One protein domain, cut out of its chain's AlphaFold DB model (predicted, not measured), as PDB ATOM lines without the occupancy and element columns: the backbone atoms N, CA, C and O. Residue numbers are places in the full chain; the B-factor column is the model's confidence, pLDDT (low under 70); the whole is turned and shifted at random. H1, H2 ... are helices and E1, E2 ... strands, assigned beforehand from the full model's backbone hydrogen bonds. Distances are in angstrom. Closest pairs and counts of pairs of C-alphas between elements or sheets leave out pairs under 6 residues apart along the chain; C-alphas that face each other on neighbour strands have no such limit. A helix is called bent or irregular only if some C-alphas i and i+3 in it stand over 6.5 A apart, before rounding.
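This is residues 6 to 108 of the 109 residues of an uncharacterized protein of Enterococcus hirae (UniProt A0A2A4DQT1). A strongly twisted sheet, made of the long hairpin E1 and E2 with short E3 beside E2, has the kinked helix H4 packed over one face and small H3 over the opposite face. H2 packs on H4, H1 packs on H2, and H5 lies by edge strand E1. The printed part has 103 residues, with five named helices and three named strands in the order H1 H2 E1 E2 H3 E3 H4 H5; the sheet, E1 E2 E3, is antiparallel, and the class is mixed, helices and strands. It is compact, with a radius of gyration of the C-alphas of 13.4 A and spans of 37 by 29 by 28 A.

Find C-alpha 6 at (-32.101, 26.606, 17.531), where H1, residues 6 to 10, begins. H2, residues 19 to 29, covers 15.2 A. E1, residues 34 to 43, covers 26.9 A and bends by 59 degrees at residue 39; E2, residues 49 to 58, covers 27.4 A. Next come H3, residues 61 to 65, E3, residues 71 to 74, and H4, residues 75 to 90, 16.0 A. H5, residues 99 to 106, ends at C-alpha 106, (-26.660, -3.423, 40.908).

In hairpin E1 and E2, look at N 38 and O 54, 3.1 A; beside antiparallel E3, N 53 and O 73 are 2.9 A apart. H4 is irregular, with C-alphas 77 and 80 9.3 A apart; its height over the sheet is 7.8 A. Its residues 84 to 89 touch H2, closest at the C-alphas of Pro 19 and Phe 85, 5.0 A. Every O i to N i+4 pair is within hydrogen-bond range in H1, H2, H3 and H5; H4 has 7 of 12.

The C-alphas of Glu 6 and Gly 47, the two farthest apart, are 39.6 A apart. The printed part has no cut and no long link; pLDDT is under 70 at residues 107 to 108.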
ATOM      1  N   GLU A   6     -33.234  25.822  18.043       89.75
ATOM      2  CA  GLU A   6     -32.101  26.606  17.531       89.75
ATOM      3  C   GLU A   6     -31.241  27.200  18.650       89.75
ATOM      4  O   GLU A   6     -30.015  27.245  18.543       89.75
ATOM      5  N   GLN A   7     -31.867  27.629  19.746       87.88
ATOM      6  CA  GLN A   7     -31.133  28.049  20.936       87.88
ATOM      7  C   GLN A   7     -30.400  26.866  21.559       87.88
ATOM      8  O   GLN A   7     -29.228  26.990  21.874       87.88
ATOM      9  N   ALA A   8     -31.059  25.714  21.689       87.31
ATOM     10  CA  ALA A   8     -30.460  24.542  22.305       87.31
ATOM     11  C   ALA A   8     -29.185  24.119  21.566       87.31
ATOM     12  O   ALA A   8     -28.130  24.091  22.180       87.31
ATOM     13  N   ILE A   9     -29.232  23.891  20.252       88.00
ATOM     14  CA  ILE A   9     -28.067  23.408  19.481       88.00
ATOM     15  C   ILE A   9     -26.887  24.393  19.408       88.00
ATOM     16  O   ILE A   9     -25.785  23.981  19.064       88.00
ATOM     17  N   THR A  10     -27.108  25.686  19.666       85.81
ATOM     18  CA  THR A  10     -26.050  26.713  19.613       85.81
ATOM     19  C   THR A  10     -25.348  26.911  20.954       85.81
ATOM     20  O   THR A  10     -24.346  27.621  21.021       85.81
ATOM     21  N   TRP A  11     -25.850  26.290  22.023       82.19
ATOM     22  CA  TRP A  11     -25.213  26.340  23.332       82.19
ATOM     23  C   TRP A  11     -23.960  25.466  23.382       82.19
ATOM     24  O   TRP A  11     -23.969  24.319  22.938       82.19
ATOM     25  N   ASP A  12     -22.897  25.987  23.999       83.94
ATOM     26  CA  ASP A  12     -21.728  25.177  24.336       83.94
ATOM     27  C   ASP A  12     -22.038  24.316  25.563       83.94
ATOM     28  O   ASP A  12     -21.939  24.758  26.712       83.94
ATOM     29  N   ILE A  13     -22.442  23.075  25.306       82.12
ATOM     30  CA  ILE A  13     -22.877  22.153  26.351       82.12
ATOM     31  C   ILE A  13     -21.759  21.632  27.251       82.12
ATOM     32  O   ILE A  13     -22.035  21.124  28.336       82.12
ATOM     33  N   ARG A  14     -20.494  21.825  26.859       77.31
ATOM     34  CA  ARG A  14     -19.327  21.319  27.599       77.31
ATOM     35  C   ARG A  14     -19.073  22.111  28.880       77.31
ATOM     36  O   ARG A  14     -18.351  21.652  29.755       77.31
ATOM     37  N   ALA A  15     -19.675  23.293  28.996       75.88
ATOM     38  CA  ALA A  15     -19.580  24.171  30.159       75.88
ATOM     39  C   ALA A  15     -20.877  24.210  30.991       75.88
ATOM     40  O   ALA A  15     -21.075  25.126  31.793       75.88
ATOM     41  N   ILE A  16     -21.787  23.253  30.788       76.88
ATOM     42  CA  ILE A  16     -23.100  23.253  31.433       76.88
ATOM     43  C   ILE A  16     -23.093  22.382  32.688       76.88
ATOM     44  O   ILE A  16     -22.906  21.174  32.618       76.88
ATOM     45  N   TYR A  17     -23.428  23.001  33.820       82.06
ATOM     46  CA  TYR A  17     -23.706  22.349  35.108       82.06
ATOM     47  C   TYR A  17     -25.222  22.281  35.377       82.06
ATOM     48  O   TYR A  17     -25.701  22.488  36.485       82.06
ATOM     49  N   ASN A  18     -26.021  22.105  34.319       90.44
ATOM     50  CA  ASN A  18     -27.478  22.064  34.396       90.44
ATOM     51  C   ASN A  18     -28.052  20.892  33.569       90.44
ATOM     52  O   ASN A  18     -28.116  20.993  32.337       90.44
ATOM     53  N   PRO A  19     -28.535  19.820  34.227       93.00
ATOM     54  CA  PRO A  19     -29.089  18.643  33.556       93.00
ATOM     55  C   PRO A  19     -30.272  18.948  32.629       93.00
ATOM     56  O   PRO A  19     -30.422  18.330  31.581       93.00
ATOM     57  N   GLU A  20     -31.118  19.917  32.977       92.56
ATOM     58  CA  GLU A  20     -32.302  20.237  32.175       92.56
ATOM     59  C   GLU A  20     -31.917  20.891  30.841       92.56
ATOM     60  O   GLU A  20     -32.505  20.606  29.799       92.56
ATOM     61  N   ILE A  21     -30.882  21.731  30.853       92.19
ATOM     62  CA  ILE A  21     -30.355  22.339  29.630       92.19
ATOM     63  C   ILE A  21     -29.678  21.272  28.761       92.19
ATOM     64  O   ILE A  21     -29.903  21.238  27.552       92.19
ATOM     65  N   PHE A  22     -28.932  20.350  29.378       94.81
ATOM     66  CA  PHE A  22     -28.356  19.201  28.679       94.81
ATOM     67  C   PHE A  22     -29.434  18.321  28.023       94.81
ATOM     68  O   PHE A  22     -29.305  17.965  26.852       94.81
ATOM     69  N   LYS A  23     -30.552  18.054  28.714       95.31
ATOM     70  CA  LYS A  23     -31.695  17.318  28.151       95.31
ATOM     71  C   LYS A  23     -32.280  18.001  26.917       95.31
ATOM     72  O   LYS A  23     -32.568  17.345  25.917       95.31
ATOM     73  N   GLN A  24     -32.482  19.316  26.991       95.06
ATOM     74  CA  GLN A  24     -33.017  20.090  25.872       95.06
ATOM     75  C   GLN A  24     -32.068  20.066  24.673       95.06
ATOM     76  O   GLN A  24     -32.535  19.912  23.545       95.06
ATOM     77  N   TRP A  25     -30.756  20.142  24.912       95.44
ATOM     78  CA  TRP A  25     -29.754  19.978  23.863       95.44
ATOM     79  C   TRP A  25     -29.798  18.585  23.236       95.44
ATOM     80  O   TRP A  25     -29.969  18.504  22.025       95.44
ATOM     81  N   LEU A  26     -29.750  17.507  24.034       96.19
ATOM     82  CA  LEU A  26     -29.819  16.124  23.535       96.19
ATOM     83  C   LEU A  26     -31.045  15.915  22.647       96.19
ATOM     84  O   LEU A  26     -30.942  15.413  21.529       96.19
ATOM     85  N   ASN A  27     -32.209  16.369  23.109       96.44
ATOM     86  CA  ASN A  27     -33.448  16.262  22.346       96.44
ATOM     87  C   ASN A  27     -33.417  17.067  21.043       96.44
ATOM     88  O   ASN A  27     -34.024  16.645  20.060       96.44
ATOM     89  N   ALA A  28     -32.759  18.227  21.025       95.81
ATOM     90  CA  ALA A  28     -32.649  19.053  19.831       95.81
ATOM     91  C   ALA A  28     -31.643  18.473  18.824       95.81
ATOM     92  O   ALA A  28     -31.950  18.416  17.633       95.81
ATOM     93  N   ILE A  29     -30.474  18.004  19.282       95.25
ATOM     94  CA  ILE A  29     -29.442  17.451  18.398       95.25
ATOM     95  C   ILE A  29     -29.859  16.097  17.810       95.25
ATOM     96  O   ILE A  29     -29.640  15.863  16.625       95.25
ATOM     97  N   THR A  30     -30.589  15.269  18.567       96.31
ATOM     98  CA  THR A  30     -31.078  13.954  18.102       96.31
ATOM     99  C   THR A  30     -32.088  14.070  16.955       96.31
ATOM    100  O   THR A  30     -32.272  13.149  16.170       96.31
ATOM    101  N   LYS A  31     -32.747  15.225  16.801       95.56
ATOM    102  CA  LYS A  31     -33.627  15.478  15.645       95.56
ATOM    103  C   LYS A  31     -32.859  15.747  14.351       95.56
ATOM    104  O   LYS A  31     -33.475  15.802  13.290       95.56
ATOM    105  N   ARG A  32     -31.550  15.991  14.440       94.44
ATOM    106  CA  ARG A  32     -30.688  16.385  13.317       94.44
ATOM    107  C   ARG A  32     -29.603  15.359  13.018       94.44
ATOM    108  O   ARG A  32     -29.213  15.242  11.868       94.44
ATOM    109  N   LYS A  33     -29.126  14.667  14.049       95.69
ATOM    110  CA  LYS A  33     -28.004  13.735  14.010       95.69
ATOM    111  C   LYS A  33     -28.367  12.429  14.691       95.69
ATOM    112  O   LYS A  33     -29.270  12.387  15.527       95.69
ATOM    113  N   THR A  34     -27.603  11.393  14.384       97.12
ATOM    114  CA  THR A  34     -27.591  10.180  15.194       97.12
ATOM    115  C   THR A  34     -26.805  10.477  16.466       97.12
ATOM    116  O   THR A  34     -25.667  10.939  16.391       97.12
ATOM    117  N   VAL A  35     -27.430  10.268  17.625       97.25
ATOM    118  CA  VAL A  35     -26.827  10.555  18.933       97.25
ATOM    119  C   VAL A  35     -26.888   9.307  19.790       97.25
ATOM    120  O   VAL A  35     -27.966   8.743  20.003       97.25
ATOM    121  N   PHE A  36     -25.726   8.911  20.295       97.12
ATOM    122  CA  PHE A  36     -25.570   7.797  21.213       97.12
ATOM    123  C   PHE A  36     -24.888   8.275  22.485       97.12
ATOM    124  O   PHE A  36     -23.979   9.106  22.456       97.12
ATOM    125  N   VAL A  37     -25.369   7.781  23.617       97.12
ATOM    126  CA  VAL A  37     -24.867   8.135  24.935       97.12
ATOM    127  C   VAL A  37     -24.607   6.855  25.704       97.12
ATOM    128  O   VAL A  37     -25.483   6.002  25.799       97.12
ATOM    129  N   GLU A  38     -23.433   6.744  26.308       95.06
ATOM    130  CA  GLU A  38     -23.094   5.590  27.133       95.06
ATOM    131  C   GLU A  38     -22.391   6.004  28.418       95.06
ATOM    132  O   GLU A  38     -21.835   7.099  28.554       95.06
ATOM    133  N   LEU A  39     -22.417   5.087  29.375       95.25
ATOM    134  CA  LEU A  39     -21.611   5.163  30.573       95.25
ATOM    135  C   LEU A  39     -20.401   4.253  30.414       95.25
ATOM    136  O   LEU A  39     -20.541   3.097  30.038       95.25
ATOM    137  N   MET A  40     -19.221   4.751  30.765       92.75
ATOM    138  CA  MET A  40     -17.994   3.962  30.680       92.75
ATOM    139  C   MET A  40     -17.015   4.314  31.800       92.75
ATOM    140  O   MET A  40     -17.000   5.436  32.315       92.75
ATOM    141  N   HIS A  41     -16.171   3.352  32.182       90.94
ATOM    142  CA  HIS A  41     -15.011   3.621  33.036       90.94
ATOM    143  C   HIS A  41     -13.819   4.010  32.172       90.94
ATOM    144  O   HIS A  41     -13.415   3.262  31.285       90.94
ATOM    145  N   ILE A  42     -13.203   5.141  32.492       90.75
ATOM    146  CA  ILE A  42     -11.906   5.536  31.945       90.75
ATOM    147  C   ILE A  42     -10.867   5.572  33.062       90.75
ATOM    148  O   ILE A  42     -11.200   5.745  34.235       90.75
ATOM    149  N   LYS A  43      -9.593   5.436  32.702       88.69
ATOM    150  CA  LYS A  43      -8.496   5.763  33.617       88.69
ATOM    151  C   LYS A  43      -8.125   7.226  33.428       88.69
ATOM    152  O   LYS A  43      -7.889   7.651  32.300       88.69
ATOM    153  N   ASP A  44      -8.083   7.981  34.518       80.19
ATOM    154  CA  ASP A  44      -7.532   9.331  34.495       80.19
ATOM    155  C   ASP A  44      -5.997   9.312  34.351       80.19
ATOM    156  O   ASP A  44      -5.359   8.254  34.330       80.19
ATOM    157  N   TYR A  45      -5.397  10.499  34.231       75.44
ATOM    158  CA  TYR A  45      -3.946  10.654  34.087       75.44
ATOM    159  C   TYR A  45      -3.159  10.081  35.283       75.44
ATOM    160  O   TYR A  45      -2.034   9.614  35.112       75.44
ATOM    161  N   ASP A  46      -3.772  10.049  36.470       82.94
ATOM    162  CA  ASP A  46      -3.186   9.504  37.698       82.94
ATOM    163  C   ASP A  46      -3.455   7.991  37.858       82.94
ATOM    164  O   ASP A  46      -3.108   7.387  38.878       82.94
ATOM    165  N   GLY A  47      -4.066   7.355  36.851       82.44
ATOM    166  CA  GLY A  47      -4.368   5.928  36.811       82.44
ATOM    167  C   GLY A  47      -5.577   5.501  37.647       82.44
ATOM    168  O   GLY A  47      -5.813   4.296  37.788       82.44
ATOM    169  N   LYS A  48      -6.355   6.439  38.196       86.00
ATOM    170  CA  LYS A  48      -7.585   6.142  38.935       86.00
ATOM    171  C   LYS A  48      -8.735   5.911  37.961       86.00
ATOM    172  O   LYS A  48      -8.850   6.572  36.931       86.00
ATOM    173  N   SER A  49      -9.600   4.958  38.302       88.12
ATOM    174  CA  SER A  49     -10.838   4.734  37.553       88.12
ATOM    175  C   SER A  49     -11.783   5.904  37.785       88.12
ATOM    176  O   SER A  49     -12.020   6.292  38.930       88.12
ATOM    177  N   ASN A  50     -12.342   6.435  36.709       91.50
ATOM    178  CA  ASN A  50     -13.383   7.440  36.744       91.50
ATOM    179  C   ASN A  50     -14.546   6.991  35.860       91.50
ATOM    180  O   ASN A  50     -14.340   6.508  34.749       91.50
ATOM    181  N   LEU A  51     -15.761   7.199  36.350       93.00
ATOM    182  CA  LEU A  51     -16.971   6.992  35.572       93.00
ATOM    183  C   LEU A  51     -17.236   8.243  34.726       93.00
ATOM    184  O   LEU A  51     -17.171   9.370  35.230       93.00
ATOM    185  N   VAL A  52     -17.527   8.051  33.445       94.62
ATOM    186  CA  VAL A  52     -17.898   9.134  32.532       94.62
ATOM    187  C   VAL A  52     -19.179   8.807  31.781       94.62
ATOM    188  O   VAL A  52     -19.507   7.641  31.571       94.62
ATOM    189  N   LEU A  53     -19.898   9.863  31.410       95.75
ATOM    190  CA  LEU A  53     -21.035   9.836  30.500       95.75
ATOM    191  C   LEU A  53     -20.555  10.401  29.164       95.75
ATOM    192  O   LEU A  53     -20.355  11.614  29.058       95.75
ATOM    193  N   SER A  54     -20.330   9.525  28.194       95.75
ATOM    194  CA  SER A  54     -19.797   9.862  26.874       95.75
ATOM    195  C   SER A  54     -20.935  10.131  25.902       95.75
ATOM    196  O   SER A  54     -21.938   9.417  25.912       95.75
ATOM    197  N   VAL A  55     -20.791  11.166  25.076       96.19
ATOM    198  CA  VAL A  55     -21.787  11.538  24.070       96.19
ATOM    199  C   VAL A  55     -21.146  11.531  22.692       96.19
ATOM    200  O   VAL A  55     -20.159  12.224  22.446       96.19
ATOM    201  N   TYR A  56     -21.754  10.765  21.799       96.62
ATOM    202  CA  TYR A  56     -21.357  10.589  20.414       96.62
ATOM    203  C   TYR A  56     -22.415  11.215  19.515       96.62
ATOM    204  O   TYR A  56     -23.616  11.008  19.728       96.62
ATOM    205  N   CYS A  57     -21.975  11.949  18.499       95.75
ATOM    206  CA  CYS A  57     -22.853  12.532  17.493       95.75
ATOM    207  C   CYS A  57     -22.262  12.304  16.104       95.75
ATOM    208  O   CYS A  57     -21.114  12.661  15.850       95.75
ATOM    209  N   ALA A  58     -23.078  11.812  15.181       96.62
ATOM    210  CA  ALA A  58     -22.688  11.628  13.789       96.62
ATOM    211  C   ALA A  58     -23.863  11.916  12.847       96.62
ATOM    212  O   ALA A  58     -25.022  11.922  13.274       96.62
ATOM    213  N   GLU A  59     -23.594  12.175  11.565       96.25
ATOM    214  CA  GLU A  59     -24.682  12.392  10.602       96.25
ATOM    215  C   GLU A  59     -25.426  11.077  10.334       96.25
ATOM    216  O   GLU A  59     -26.644  11.071  10.144       96.25
ATOM    217  N   THR A  60     -24.716   9.947  10.396       95.94
ATOM    218  CA  THR A  60     -25.278   8.606  10.188       95.94
ATOM    219  C   THR A  60     -24.877   7.624  11.290       95.94
ATOM    220  O   THR A  60     -23.931   7.859  12.036       95.94
ATOM    221  N   GLN A  61     -25.595   6.501  11.385       93.88
ATOM    222  CA  GLN A  61     -25.254   5.410  12.304       93.88
ATOM    223  C   GLN A  61     -23.907   4.752  11.959       93.88
ATOM    224  O   GLN A  61     -23.171   4.391  12.866       93.88
ATOM    225  N   GLU A  62     -23.568   4.636  10.671       94.75
ATOM    226  CA  GLU A  62     -22.293   4.059  10.213       94.75
ATOM    227  C   GLU A  62     -21.106   4.918  10.664       94.75
ATOM    228  O   GLU A  62     -20.145   4.410  11.229       94.75
ATOM    229  N   GLU A  63     -21.213   6.241  10.514       95.75
ATOM    230  CA  GLU A  63     -20.207   7.171  11.041       95.75
ATOM    231  C   GLU A  63     -20.101   7.112  12.570       95.75
ATOM    232  O   GLU A  63     -19.012   7.281  13.113       95.75
ATOM    233  N   LEU A  64     -21.216   6.878  13.271       94.50
ATOM    234  CA  LEU A  64     -21.240   6.803  14.732       94.50
ATOM    235  C   LEU A  64     -20.423   5.615  15.255       94.50
ATOM    236  O   LEU A  64     -19.715   5.757  16.248       94.50
ATOM    237  N   GLU A  65     -20.506   4.467  14.580       90.94
ATOM    238  CA  GLU A  65     -19.802   3.228  14.947       90.94
ATOM    239  C   GLU A  65     -18.275   3.358  14.863       90.94
ATOM    240  O   GLU A  65     -17.555   2.642  15.559       90.94
ATOM    241  N   GLU A  66     -17.781   4.295  14.053       92.31
ATOM    242  CA  GLU A  66     -16.354   4.597  13.905       92.31
ATOM    243  C   GLU A  66     -15.931   5.884  14.638       92.31
ATOM    244  O   GLU A  66     -14.770   6.293  14.553       92.31
ATOM    245  N   SER A  67     -16.855   6.544  15.347       91.81
ATOM    246  CA  SER A  67     -16.612   7.842  15.982       91.81
ATOM    247  C   SER A  67     -16.074   7.737  17.410       91.81
ATOM    248  O   SER A  67     -16.494   6.895  18.201       91.81
ATOM    249  N   ASP A  68     -15.181   8.660  17.763       93.62
ATOM    250  CA  ASP A  68     -14.841   8.952  19.155       93.62
ATOM    251  C   ASP A  68     -15.937   9.821  19.811       93.62
ATOM    252  O   ASP A  68     -16.649  10.548  19.105       93.62
ATOM    253  N   PRO A  69     -16.055   9.825  21.155       93.69
ATOM    254  CA  PRO A  69     -16.974  10.727  21.839       93.69
ATOM    255  C   PRO A  69     -16.670  12.184  21.485       93.69
ATOM    256  O   PRO A  69     -15.529  12.638  21.599       93.69
ATOM    257  N   GLU A  70     -17.700  12.956  21.147       93.69
ATOM    258  CA  GLU A  70     -17.550  14.391  20.887       93.69
ATOM    259  C   GLU A  70     -17.215  15.150  22.183       93.69
ATOM    260  O   GLU A  70     -16.472  16.135  22.181       93.69
ATOM    261  N   PHE A  71     -17.753  14.674  23.310       93.44
ATOM    262  CA  PHE A  71     -17.438  15.138  24.659       93.44
ATOM    263  C   PHE A  71     -17.899  14.115  25.708       93.44
ATOM    264  O   PHE A  71     -18.615  13.156  25.413       93.44
ATOM    265  N   TRP A  72     -17.520  14.348  26.965       93.81
ATOM    266  CA  TRP A  72     -17.971  13.549  28.099       93.81
ATOM    267  C   TRP A  72     -18.170  14.398  29.355       93.81
ATOM    268  O   TRP A  72     -17.493  15.406  29.565       93.81
ATOM    269  N   PHE A  73     -19.061  13.944  30.235       94.25
ATOM    270  CA  PHE A  73     -19.160  14.435  31.609       94.25
ATOM    271  C   PHE A  73     -18.455  13.471  32.558       94.25
ATOM    272  O   PHE A  73     -18.577  12.257  32.420       94.25
ATOM    273  N   SER A  74     -17.721  13.999  33.536       92.62
ATOM    274  CA  SER A  74     -16.957  13.200  34.498       92.62
ATOM    275  C   SER A  74     -17.642  13.163  35.858       92.62
ATOM    276  O   SER A  74     -17.989  14.213  36.405       92.62
ATOM    277  N   TYR A  75     -17.778  11.964  36.433       92.62
ATOM    278  CA  TYR A  75     -18.266  11.788  37.799       92.62
ATOM    279  C   TYR A  75     -17.385  12.518  38.816       92.62
ATOM    280  O   TYR A  75     -17.904  13.191  39.693       92.62
ATOM    281  N   ASN A  76     -16.060  12.468  38.667       90.81
ATOM    282  CA  ASN A  76     -15.148  13.177  39.569       90.81
ATOM    283  C   ASN A  76     -15.286  14.711  39.511       90.81
ATOM    284  O   ASN A  76     -14.862  15.380  40.447       90.81
ATOM    285  N   VAL A  77     -15.840  15.270  38.428       90.56
ATOM    286  CA  VAL A  77     -16.040  16.723  38.270       90.56
ATOM    287  C   VAL A  77     -17.431  17.154  38.729       90.56
ATOM    288  O   VAL A  77     -17.565  18.173  39.396       90.56
ATOM    289  N   LEU A  78     -18.467  16.398  38.357       91.44
ATOM    290  CA  LEU A  78     -19.863  16.728  38.670       91.44
ATOM    291  C   LEU A  78     -20.348  16.141  40.003       91.44
ATOM    292  O   LEU A  78     -21.419  16.505  40.485       91.44
ATOM    293  N   GLU A  79     -19.600  15.205  40.580       91.12
ATOM    294  CA  GLU A  79     -19.921  14.504  41.822       91.12
ATOM    295  C   GLU A  79     -21.376  13.987  41.842       91.12
ATOM    296  O   GLU A  79     -21.789  13.196  40.990       91.12
ATOM    297  N   ASN A  80     -22.183  14.440  42.804       87.31
ATOM    298  CA  ASN A  80     -23.580  14.037  42.949       87.31
ATOM    299  C   ASN A  80     -24.455  14.484  41.769       87.31
ATOM    300  O   ASN A  80     -25.429  13.803  41.444       87.31
ATOM    301  N   GLU A  81     -24.118  15.594  41.106       91.44
ATOM    302  CA  GLU A  81     -24.889  16.084  39.962       91.44
ATOM    303  C   GLU A  81     -24.753  15.167  38.747       91.44
ATOM    304  O   GLU A  81     -25.688  15.092  37.950       91.44
ATOM    305  N   PHE A  82     -23.662  14.399  38.643       94.25
ATOM    306  CA  PHE A  82     -23.419  13.460  37.544       94.25
ATOM    307  C   PHE A  82     -24.622  12.550  37.278       94.25
ATOM    308  O   PHE A  82     -25.050  12.390  36.139       94.25
ATOM    309  N   TRP A  83     -25.230  11.998  38.329       93.81
ATOM    310  CA  TRP A  83     -26.362  11.079  38.184       93.81
ATOM    311  C   TRP A  83     -27.621  11.755  37.654       93.81
ATOM    312  O   TRP A  83     -28.426  11.101  36.996       93.81
ATOM    313  N   SER A  84     -27.764  13.064  37.859       95.12
ATOM    314  CA  SER A  84     -28.822  13.835  37.210       95.12
ATOM    315  C   SER A  84     -28.586  13.930  35.701       95.12
ATOM    316  O   SER A  84     -29.545  13.801  34.947       95.12
ATOM    317  N   PHE A  85     -27.334  14.082  35.244       95.62
ATOM    318  CA  PHE A  85     -26.985  14.061  33.814       95.62
ATOM    319  C   PHE A  85     -27.241  12.688  33.181       95.62
ATOM    320  O   PHE A  85     -27.832  12.604  32.107       95.62
ATOM    321  N   VAL A  86     -26.873  11.610  33.878       95.25
ATOM    322  CA  VAL A  86     -27.184  10.238  33.450       95.25
ATOM    323  C   VAL A  86     -28.694  10.037  33.329       95.25
ATOM    324  O   VAL A  86     -29.182   9.572  32.303       95.25
ATOM    325  N   ALA A  87     -29.449  10.432  34.359       94.50
ATOM    326  CA  ALA A  87     -30.895  10.263  34.382       94.50
ATOM    327  C   ALA A  87     -31.581  11.029  33.244       94.50
ATOM    328  O   ALA A  87     -32.477  10.484  32.599       94.50
ATOM    329  N   VAL A  88     -31.176  12.273  32.965       95.31
ATOM    330  CA  VAL A  88     -31.776  13.025  31.856       95.31
ATOM    331  C   VAL A  88     -31.389  12.468  30.491       95.31
ATOM    332  O   VAL A  88     -32.244  12.485  29.612       95.31
ATOM    333  N   ALA A  89     -30.169  11.942  30.319       95.94
ATOM    334  CA  ALA A  89     -29.751  11.296  29.076       95.94
ATOM    335  C   ALA A  89     -30.578  10.036  28.794       95.94
ATOM    336  O   ALA A  89     -31.162   9.922  27.718       95.94
ATOM    337  N   ALA A  90     -30.737   9.166  29.795       94.56
ATOM    338  CA  ALA A  90     -31.562   7.960  29.699       94.56
ATOM    339  C   ALA A  90     -33.061   8.257  29.468       94.56
ATOM    340  O   ALA A  90     -33.798   7.402  28.989       94.56
ATOM    341  N   ASN A  91     -33.523   9.467  29.806       94.62
ATOM    342  CA  ASN A  91     -34.897   9.939  29.585       94.62
ATOM    343  C   ASN A  91     -35.000  10.979  28.448       94.62
ATOM    344  O   ASN A  91     -35.952  11.773  28.413       94.62
ATOM    345  N   SER A  92     -33.997  11.039  27.570       95.38
ATOM    346  CA  SER A  92     -33.975  11.907  26.390       95.38
ATOM    347  C   SER A  92     -34.430  11.149  25.137       95.38
ATOM    348  O   SER A  92     -34.856  10.000  25.214       95.38
ATOM    349  N   LEU A  93     -34.384  11.815  23.983       95.44
ATOM    350  CA  LEU A  93     -34.607  11.179  22.684       95.44
ATOM    351  C   LEU A  93     -33.374  10.432  22.153       95.44
ATOM    352  O   LEU A  93     -33.530   9.658  21.213       95.44
ATOM    353  N   ALA A  94     -32.181  10.678  22.706       95.75
ATOM    354  CA  ALA A  94     -30.952  10.025  22.264       95.75
ATOM    355  C   ALA A  94     -30.970   8.525  22.589       95.75
ATOM    356  O   ALA A  94     -31.570   8.100  23.581       95.75
ATOM    357  N   THR A  95     -30.270   7.727  21.782       96.12
ATOM    358  CA  THR A  95     -30.027   6.322  22.116       96.12
ATOM    359  C   THR A  95     -29.101   6.268  23.325       96.12
ATOM    360  O   THR A  95     -28.073   6.941  23.348       96.12
ATOM    361  N   PHE A  96     -29.464   5.478  24.330       94.69
ATOM    362  CA  PHE A  96     -28.705   5.354  25.568       94.69
ATOM    363  C   PHE A  96     -28.315   3.894  25.795       94.69
ATOM    364  O   PHE A  96     -29.191   3.024  25.758       94.69
ATOM    365  N   ASP A  97     -27.035   3.621  26.047       91.75
ATOM    366  CA  ASP A  97     -26.601   2.283  26.439       91.75
ATOM    367  C   ASP A  97     -27.114   1.941  27.839       91.75
ATOM    368  O   ASP A  97     -26.728   2.523  28.856       91.75
ATOM    369  N   THR A  98     -28.016   0.968  27.879       85.31
ATOM    370  CA  THR A  98     -28.652   0.527  29.116       85.31
ATOM    371  C   THR A  98     -27.924  -0.632  29.783       85.31
ATOM    372  O   THR A  98     -28.103  -0.804  30.990       85.31
ATOM    373  N   GLU A  99     -27.104  -1.401  29.056       82.44
ATOM    374  CA  GLU A  99     -26.471  -2.607  29.601       82.44
ATOM    375  C   GLU A  99     -25.540  -2.233  30.752       82.44
ATOM    376  O   GLU A  99     -25.758  -2.638  31.900       82.44
ATOM    377  N   PHE A 100     -24.586  -1.342  30.481       79.56
ATOM    378  CA  PHE A 100     -23.649  -0.880  31.495       79.56
ATOM    379  C   PHE A 100     -24.332  -0.068  32.611       79.56
ATOM    380  O   PHE A 100     -23.952  -0.146  33.782       79.56
ATOM    381  N   PHE A 101     -25.378   0.701  32.291       78.75
ATOM    382  CA  PHE A 101     -26.120   1.470  33.294       78.75
ATOM    383  C   PHE A 101     -26.756   0.576  34.364       78.75
ATOM    384  O   PHE A 101     -26.649   0.874  35.559       78.75
ATOM    385  N   PHE A 102     -27.387  -0.531  33.963       77.19
ATOM    386  CA  PHE A 102     -27.977  -1.457  34.923       77.19
ATOM    387  C   PHE A 102     -26.913  -2.147  35.782       77.19
ATOM    388  O   PHE A 102     -27.125  -2.274  36.989       77.19
ATOM    389  N   GLU A 103     -25.749  -2.502  35.228       77.81
ATOM    390  CA  GLU A 103     -24.623  -3.027  36.018       77.81
ATOM    391  C   GLU A 103     -24.204  -2.066  37.141       77.81
ATOM    392  O   GLU A 103     -24.010  -2.486  38.285       77.81
ATOM    393  N   GLN A 104     -24.132  -0.759  36.856       73.56
ATOM    394  CA  GLN A 104     -23.789   0.241  37.873       73.56
ATOM    395  C   GLN A 104     -24.851   0.368  38.974       73.56
ATOM    396  O   GLN A 104     -24.503   0.645  40.124       73.56
ATOM    397  N   LEU A 105     -26.137   0.169  38.661       72.25
ATOM    398  CA  LEU A 105     -27.204   0.182  39.667       72.25
ATOM    399  C   LEU A 105     -27.119  -1.026  40.607       72.25
ATOM    400  O   LEU A 105     -27.278  -0.853  41.815       72.25
ATOM    401  N   TYR A 106     -26.818  -2.218  40.085       72.00
ATOM    402  CA  TYR A 106     -26.660  -3.423  40.908       72.00
ATOM    403  C   TYR A 106     -25.482  -3.335  41.882       72.00
ATOM    404  O   TYR A 106     -25.562  -3.876  42.976       72.00
ATOM    405  N   LEU A 107     -24.408  -2.624  41.526       66.69
ATOM    406  CA  LEU A 107     -23.260  -2.403  42.416       66.69
ATOM    407  C   LEU A 107     -23.532  -1.385  43.539       66.69
ATOM    408  O   LEU A 107     -22.708  -1.235  44.440       66.69
ATOM    409  N   ARG A 108     -24.651  -0.652  43.473       60.47
ATOM    410  CA  ARG A 108     -25.022   0.402  44.430       60.47
ATOM    411  C   ARG A 108     -26.119   0.002  45.423       60.47
ATOM    412  O   ARG A 108     -26.375   0.787  46.337       60.47
TER     413      ARG A 108